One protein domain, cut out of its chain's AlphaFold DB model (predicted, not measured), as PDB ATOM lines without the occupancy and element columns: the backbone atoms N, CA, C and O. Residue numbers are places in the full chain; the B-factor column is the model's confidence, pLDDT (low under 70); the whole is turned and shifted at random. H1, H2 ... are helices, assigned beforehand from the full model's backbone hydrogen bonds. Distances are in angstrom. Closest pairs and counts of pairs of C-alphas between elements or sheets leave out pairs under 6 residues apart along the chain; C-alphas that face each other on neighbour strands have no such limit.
ATOM      1  N   ASP A  57      19.112 -17.374 -10.352       66.12
ATOM      2  CA  ASP A  57      20.481 -17.722 -10.774       66.12
ATOM      3  C   ASP A  57      21.490 -17.724  -9.605       66.12
ATOM      4  O   ASP A  57      22.390 -18.567  -9.527       66.12
ATOM      5  N   LYS A  58      21.278 -16.855  -8.606       78.00
ATOM      6  CA  LYS A  58      22.107 -16.812  -7.393       78.00
ATOM      7  C   LYS A  58      21.807 -17.935  -6.394       78.00
ATOM      8  O   LYS A  58      22.725 -18.617  -5.953       78.00
ATOM      9  N   GLU A  59      20.543 -18.161  -6.033       78.75
ATOM     10  CA  GLU A  59      20.202 -19.260  -5.109       78.75
ATOM     11  C   GLU A  59      20.497 -20.632  -5.728       78.75
ATOM     12  O   GLU A  59      20.855 -21.586  -5.036       78.75
ATOM     13  N   ASP A  60      20.356 -20.728  -7.044       87.31
ATOM     14  CA  ASP A  60      20.530 -21.958  -7.787       87.31
ATOM     15  C   ASP A  60      22.013 -22.321  -7.934       87.31
ATOM     16  O   ASP A  60      22.369 -23.484  -7.754       87.31
ATOM     17  N   SER A  61      22.900 -21.337  -8.119       88.94
ATOM     18  CA  SER A  61      24.354 -21.557  -8.064       88.94
ATOM     19  C   SER A  61      24.845 -21.959  -6.664       88.94
ATOM     20  O   SER A  61      25.698 -22.844  -6.540       88.94
ATOM     21  N   GLU A  62      24.274 -21.402  -5.589       90.44
ATOM     22  CA  GLU A  62      24.567 -21.844  -4.217       90.44
ATOM     23  C   GLU A  62      24.112 -23.285  -3.958       90.44
ATOM     24  O   GLU A  62      24.874 -24.083  -3.400       90.44
ATOM     25  N   PHE A  63      22.910 -23.640  -4.418       91.50
ATOM     26  CA  PHE A  63      22.389 -25.002  -4.354       91.50
ATOM     27  C   PHE A  63      23.273 -25.986  -5.130       91.50
ATOM     28  O   PHE A  63      23.672 -27.012  -4.578       91.50
ATOM     29  N   ILE A  64      23.638 -25.667  -6.377       91.75
ATOM     30  CA  ILE A  64      24.510 -26.501  -7.221       91.75
ATOM     31  C   ILE A  64      25.849 -26.754  -6.517       91.75
ATOM     32  O   ILE A  64      26.273 -27.904  -6.376       91.75
ATOM     33  N   ARG A  65      26.487 -25.703  -5.991       91.12
ATOM     34  CA  ARG A  65      27.756 -25.809  -5.256       91.12
ATOM     35  C   ARG A  65      27.631 -26.675  -3.998       91.12
ATOM     36  O   ARG A  65      28.523 -27.477  -3.715       91.12
ATOM     37  N   TRP A  66      26.532 -26.550  -3.253       92.69
ATOM     38  CA  TRP A  66      26.260 -27.387  -2.080       92.69
ATOM     39  C   TRP A  66      26.086 -28.867  -2.451       92.69
ATOM     40  O   TRP A  66      26.671 -29.732  -1.791       92.69
ATOM     41  N   VAL A  67      25.342 -29.172  -3.521       92.62
ATOM     42  CA  VAL A  67      25.142 -30.550  -4.005       92.62
ATOM     43  C   VAL A  67      26.473 -31.185  -4.413       92.62
ATOM     44  O   VAL A  67      26.775 -32.296  -3.969       92.62
ATOM     45  N   HIS A  68      27.299 -30.475  -5.189       90.31
ATOM     46  CA  HIS A  68      28.619 -30.970  -5.598       90.31
ATOM     47  C   HIS A  68      29.506 -31.297  -4.393       90.31
ATOM     48  O   HIS A  68      30.123 -32.361  -4.348       90.31
ATOM     49  N   ARG A  69      29.518 -30.422  -3.381       85.94
ATOM     50  CA  ARG A  69      30.360 -30.588  -2.190       85.94
ATOM     51  C   ARG A  69      29.905 -31.724  -1.275       85.94
ATOM     52  O   ARG A  69      30.741 -32.431  -0.727       85.94
ATOM     53  N   THR A  70      28.598 -31.884  -1.078       84.06
ATOM     54  CA  THR A  70      28.056 -32.816  -0.072       84.06
ATOM     55  C   THR A  70      27.806 -34.219  -0.598       84.06
ATOM     56  O   THR A  70      27.925 -35.183   0.155       84.06
ATOM     57  N   ARG A  71      27.429 -34.355  -1.870       81.44
ATOM     58  CA  ARG A  71      26.965 -35.631  -2.428       81.44
ATOM     59  C   ARG A  71      27.917 -36.206  -3.475       81.44
ATOM     60  O   ARG A  71      27.688 -37.331  -3.901       81.44
ATOM     61  N   ARG A  72      28.952 -35.454  -3.888       85.81
ATOM     62  CA  ARG A  72      29.896 -35.820  -4.967       85.81
ATOM     63  C   ARG A  72      29.181 -36.321  -6.234       85.81
ATOM     64  O   ARG A  72      29.685 -37.199  -6.926       85.81
ATOM     65  N   LEU A  73      27.983 -35.795  -6.511       82.31
ATOM     66  CA  LEU A  73      27.195 -36.184  -7.681       82.31
ATOM     67  C   LEU A  73      27.843 -35.630  -8.954       82.31
ATOM     68  O   LEU A  73      28.400 -34.531  -8.939       82.31
ATOM     69  N   SER A  74      27.758 -36.407 -10.037       69.75
ATOM     70  CA  SER A  74      28.490 -36.169 -11.286       69.75
ATOM     71  C   SER A  74      28.068 -34.892 -12.012       69.75
ATOM     72  O   SER A  74      28.920 -34.242 -12.603       69.75
ATOM     73  N   SER A  75      26.808 -34.463 -11.929       82.62
ATOM     74  CA  SER A  75      26.387 -33.125 -12.356       82.62
ATOM     75  C   SER A  75      24.936 -32.875 -11.968       82.62
ATOM     76  O   SER A  75      24.050 -33.684 -12.245       82.62
ATOM     77  N   MET A  76      24.668 -31.725 -11.354       89.06
ATOM     78  CA  MET A  76      23.300 -31.285 -11.077       89.06
ATOM     79  C   MET A  76      22.527 -31.064 -12.393       89.06
ATOM     80  O   MET A  76      21.345 -31.389 -12.485       89.06
ATOM     81  N   TYR A  77      23.199 -30.576 -13.441       88.19
ATOM     82  CA  TYR A  77      22.570 -30.328 -14.741       88.19
ATOM     83  C   TYR A  77      22.087 -31.624 -15.394       88.19
ATOM     84  O   TYR A  77      21.017 -31.632 -15.993       88.19
ATOM     85  N   SER A  78      22.802 -32.735 -15.187       86.25
ATOM     86  CA  SER A  78      22.355 -34.057 -15.632       86.25
ATOM     87  C   SER A  78      21.084 -34.515 -14.915       86.25
ATOM     88  O   SER A  78      20.206 -35.069 -15.565       86.25
ATOM     89  N   LEU A  79      20.928 -34.232 -13.613       88.50
ATOM     90  CA  LEU A  79      19.690 -34.551 -12.883       88.50
ATOM     91  C   LEU A  79      18.491 -33.744 -13.390       88.50
ATOM     92  O   LEU A  79      17.393 -34.280 -13.457       88.50
ATOM     93  N   ARG A  80      18.701 -32.479 -13.775       87.06
ATOM     94  CA  ARG A  80      17.631 -31.640 -14.342       87.06
ATOM     95  C   ARG A  80      17.254 -32.001 -15.763       87.06
ATOM     96  O   ARG A  80      16.091 -31.882 -16.124       87.06
ATOM     97  N   ALA A  81      18.244 -32.370 -16.569       86.44
ATOM     98  CA  ALA A  81      18.023 -32.814 -17.937       86.44
ATOM     99  C   ALA A  81      17.450 -34.241 -17.987       86.44
ATOM    100  O   ALA A  81      16.931 -34.658 -19.021       86.44
ATOM    101  N   SER A  82      17.540 -34.992 -16.885       89.75
ATOM    102  CA  SER A  82      17.009 -36.342 -16.807       89.75
ATOM    103  C   SER A  82      15.486 -36.344 -16.752       89.75
ATOM    104  O   SER A  82      14.854 -35.665 -15.945       89.75
ATOM    105  N   VAL A  83      14.895 -37.192 -17.590       88.56
ATOM    106  CA  VAL A  83      13.452 -37.475 -17.602       88.56
ATOM    107  C   VAL A  83      13.110 -38.626 -16.641       88.56
ATOM    108  O   VAL A  83      11.947 -38.992 -16.466       88.56
ATOM    109  N   SER A  84      14.118 -39.221 -15.991       94.19
ATOM    110  CA  SER A  84      13.931 -40.332 -15.062       94.19
ATOM    111  C   SER A  84      13.164 -39.889 -13.818       94.19
ATOM    112  O   SER A  84      13.549 -38.963 -13.102       94.19
ATOM    113  N   VAL A  85      12.106 -40.630 -13.484       90.50
ATOM    114  CA  VAL A  85      11.323 -40.411 -12.258       90.50
ATOM    115  C   VAL A  85      12.197 -40.523 -11.004       90.50
ATOM    116  O   VAL A  85      11.951 -39.823 -10.016       90.50
ATOM    117  N   ALA A  86      13.215 -41.389 -11.023       92.38
ATOM    118  CA  ALA A  86      14.145 -41.542  -9.909       92.38
ATOM    119  C   ALA A  86      14.988 -40.274  -9.703       92.38
ATOM    120  O   ALA A  86      15.097 -39.794  -8.572       92.38
ATOM    121  N   ASP A  87      15.485 -39.686 -10.791       90.88
ATOM    122  CA  ASP A  87      16.314 -38.480 -10.754       90.88
ATOM    123  C   ASP A  87      15.497 -37.256 -10.337       90.88
ATOM    124  O   ASP A  87      15.925 -36.499  -9.465       90.88
ATOM    125  N   VAL A  88      14.260 -37.125 -10.828       88.56
ATOM    126  CA  VAL A  88      13.326 -36.069 -10.397       88.56
ATOM    127  C   VAL A  88      13.020 -36.174  -8.898       88.56
ATOM    128  O   VAL A  88      12.962 -35.167  -8.184       88.56
ATOM    129  N   ARG A  89      12.820 -37.393  -8.377       93.62
ATOM    130  CA  ARG A  89      12.617 -37.617  -6.934       93.62
ATOM    131  C   ARG A  89      13.865 -37.260  -6.133       93.62
ATOM    132  O   ARG A  89      13.739 -36.643  -5.072       93.62
ATOM    133  N   LEU A  90      15.044 -37.624  -6.630       93.44
ATOM    134  CA  LEU A  90      16.318 -37.296  -6.001       93.44
ATOM    135  C   LEU A  90      16.542 -35.781  -5.962       93.44
ATOM    136  O   LEU A  90      16.844 -35.249  -4.894       93.44
ATOM    137  N   GLU A  91      16.320 -35.068  -7.068       92.88
ATOM    138  CA  GLU A  91      16.442 -33.609  -7.128       92.88
ATOM    139  C   GLU A  91      15.514 -32.935  -6.108       92.88
ATOM    140  O   GLU A  91      15.951 -32.087  -5.325       92.88
ATOM    141  N   ARG A  92      14.241 -33.344  -6.048       93.38
ATOM    142  CA  ARG A  92      13.277 -32.799  -5.076       93.38
ATOM    143  C   ARG A  92      13.719 -33.025  -3.638       93.38
ATOM    144  O   ARG A  92      13.617 -32.110  -2.820       93.38
ATOM    145  N   LYS A  93      14.237 -34.216  -3.332       95.38
ATOM    146  CA  LYS A  93      14.783 -34.529  -2.009       95.38
ATOM    147  C   LYS A  93      15.967 -33.622  -1.673       95.38
ATOM    148  O   LYS A  93      16.004 -33.063  -0.582       95.38
ATOM    149  N   LEU A  94      16.883 -33.409  -2.619       94.19
ATOM    150  CA  LEU A  94      18.030 -32.516  -2.436       94.19
ATOM    151  C   LEU A  94      17.599 -31.065  -2.199       94.19
ATOM    152  O   LEU A  94      18.125 -30.422  -1.292       94.19
ATOM    153  N   ARG A  95      16.623 -30.549  -2.955       93.38
ATOM    154  CA  ARG A  95      16.088 -29.193  -2.744       93.38
ATOM    155  C   ARG A  95      15.419 -29.045  -1.380       93.38
ATOM    156  O   ARG A  95      15.580 -28.013  -0.734       93.38
ATOM    157  N   HIS A  96      14.705 -30.073  -0.928       94.69
ATOM    158  CA  HIS A  96      14.102 -30.086   0.401       94.69
ATOM    159  C   HIS A  96      15.163 -30.076   1.513       94.69
ATOM    160  O   HIS A  96      15.092 -29.244   2.417       94.69
ATOM    161  N   ASP A  97      16.173 -30.947   1.425       94.44
ATOM    162  CA  ASP A  97      17.284 -31.002   2.384       94.44
ATOM    163  C   ASP A  97      18.043 -29.665   2.436       94.44
ATOM    164  O   ASP A  97      18.345 -29.156   3.519       94.44
ATOM    165  N   TYR A  98      18.290 -29.057   1.274       93.50
ATOM    166  CA  TYR A  98      18.913 -27.741   1.163       93.50
ATOM    167  C   TYR A  98      18.073 -26.642   1.823       93.50
ATOM    168  O   TYR A  98      18.586 -25.885   2.646       93.50
ATOM    169  N   ALA A  99      16.772 -26.576   1.527       92.56
ATOM    170  CA  ALA A  99      15.867 -25.604   2.140       92.56
ATOM    171  C   ALA A  99      15.808 -25.771   3.666       92.56
ATOM    172  O   ALA A  99      15.839 -24.784   4.403       92.56
ATOM    173  N   LYS A 100      15.805 -27.018   4.152       93.81
ATOM    174  CA  LYS A 100      15.850 -27.346   5.581       93.81
ATOM    175  C   LYS A 100      17.145 -26.868   6.241       93.81
ATOM    176  O   LYS A 100      17.098 -26.330   7.344       93.81
ATOM    177  N   LEU A 101      18.291 -27.032   5.580       91.69
ATOM    178  CA  LEU A 101      19.578 -26.514   6.055       91.69
ATOM    179  C   LEU A 101      19.627 -24.983   6.039       91.69
ATOM    180  O   LEU A 101      20.122 -24.386   6.999       91.69
ATOM    181  N   LYS A 102      19.075 -24.346   4.995       88.94
ATOM    182  CA  LYS A 102      18.982 -22.882   4.896       88.94
ATOM    183  C   LYS A 102      18.122 -22.310   6.022       88.94
ATOM    184  O   LYS A 102      18.560 -21.397   6.712       88.94
ATOM    185  N   ALA A 103      16.951 -22.895   6.272       91.81
ATOM    186  CA  ALA A 103      16.042 -22.474   7.341       91.81
ATOM    187  C   ALA A 103      16.662 -22.594   8.744       91.81
ATOM    188  O   ALA A 103      16.324 -21.831   9.641       91.81
ATOM    189  N   ARG A 104      17.599 -23.529   8.937       92.94
ATOM    190  CA  ARG A 104      18.342 -23.691  10.196       92.94
ATOM    191  C   ARG A 104      19.538 -22.743  10.336       92.94
ATOM    192  O   ARG A 104      20.233 -22.818  11.343       92.94
ATOM    193  N   GLY A 105      19.842 -21.924   9.325       89.19
ATOM    194  CA  GLY A 105      21.049 -21.089   9.288       89.19
ATOM    195  C   GLY A 105      22.361 -21.886   9.234       89.19
ATOM    196  O   GLY A 105      23.442 -21.319   9.368       89.19
ATOM    197  N   GLN A 106      22.296 -23.206   9.030       83.62
ATOM    198  CA  GLN A 106      23.464 -24.095   9.078       83.62
ATOM    199  C   GLN A 106      24.288 -24.070   7.788       83.62
ATOM    200  O   GLN A 106      25.440 -24.506   7.783       83.62
ATOM    201  N   LEU A 107      23.726 -23.532   6.702       79.44
ATOM    202  CA  LEU A 107      24.402 -23.446   5.409       79.44
ATOM    203  C   LEU A 107      25.710 -22.624   5.487       79.44
ATOM    204  O   LEU A 107      26.684 -22.952   4.811       79.44
ATOM    205  N   CYS A 108      25.770 -21.628   6.380       66.00
ATOM    206  CA  CYS A 108      26.915 -20.726   6.557       66.00
ATOM    207  C   CYS A 108      28.189 -21.405   7.096       66.00
ATOM    208  O   CYS A 108      29.284 -20.863   6.944       66.00
ATOM    209  N   ASN A 109      28.080 -22.593   7.700       63.12
ATOM    210  CA  ASN A 109      29.231 -23.284   8.292       63.12
ATOM    211  C   ASN A 109      29.997 -24.153   7.283       63.12
ATOM    212  O   ASN A 109      31.133 -24.540   7.546       63.12
TER     213      ASN A 109
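AT A GLANCE: This is residues 57 to 109 of the 295 residues of an uncharacterized protein of Hyaloperonospora arabidopsidis (strain Emoy2) (UniProt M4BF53). What is the picture? One long helix, H3, makes the longest axis; helix H1 crosses over its middle nearly at right angles, and short H2 folds back over H3's first residues as a helical hairpin. The tiny H4 turns off past H3's other end. What is it built of? The 53 printed residues hold four named helices, H1 H2 H3 H4, and no named strand: all helix, compact, radius of gyration of the C-alphas 11.2 A, with an elongated outline of 32 by 21 by 16 A.

HOW THE PARTS SIT: What does H1, residues 57 to 71, meet? With residues 64 to 68 it only just touches H2, residues 76 to 81, with 3 pairs of C-alphas within 8 A, the closest Ile 64 and Met 76 at 6.3 A; the steep tilt of 69 degrees, opposite ways, is only just short of about perpendicular. With residues 63 to 67 it only just touches residues 94 to 98 of H3, residues 85 to 103, also with 3 pairs, the closest C-alphas being Phe 63 and Tyr 98 at 7.1 A; they are about perpendicular at 76 degrees. How do H2 and H3 stand? In this hairpin H2 touches residues 87 to 91 of H3 at a steep tilt of 43 degrees, opposite ways, the closest C-alphas being Leu 79 and Asp 87 at 5.6 A; the helix packing is mostly crossed, with 0 of 3 touching pairs at a shallow tilt. Where is H4, residues 106 to 109? It is close to H3 but not clearly touching, C-alphas Leu 101 and Leu 107 being closest at 5.8 A, and apart from H1 and H2. What do the backbones show? Every O i to N i+4 pair is within hydrogen-bond range in H1, H2 and H3; H4 is too short for one.

IN THESE COORDINATES: Where does H1 run? From C-alpha 57 at (20.481, -17.722, -10.774), it is 20.8 A long. Where are H3's ends? C-alpha 85 is at (11.323, -40.411, -12.258) and C-alpha 103 at (16.042, -22.474, 7.341), 27.0 A apart.

THE WHOLE: How far does it reach? The C-alphas of Val 83 and Asn 109, the two farthest apart, are 33.5 A apart; residues 81 to 86 and 100 to 105 stand free, of which 100 to 103 belong to H3. Is it continuous and confident? The printed part has no cut and its three links are tight; mean pLDDT of the printed part is 87.6, with residues 57, 74 and 108 to 109 under 70.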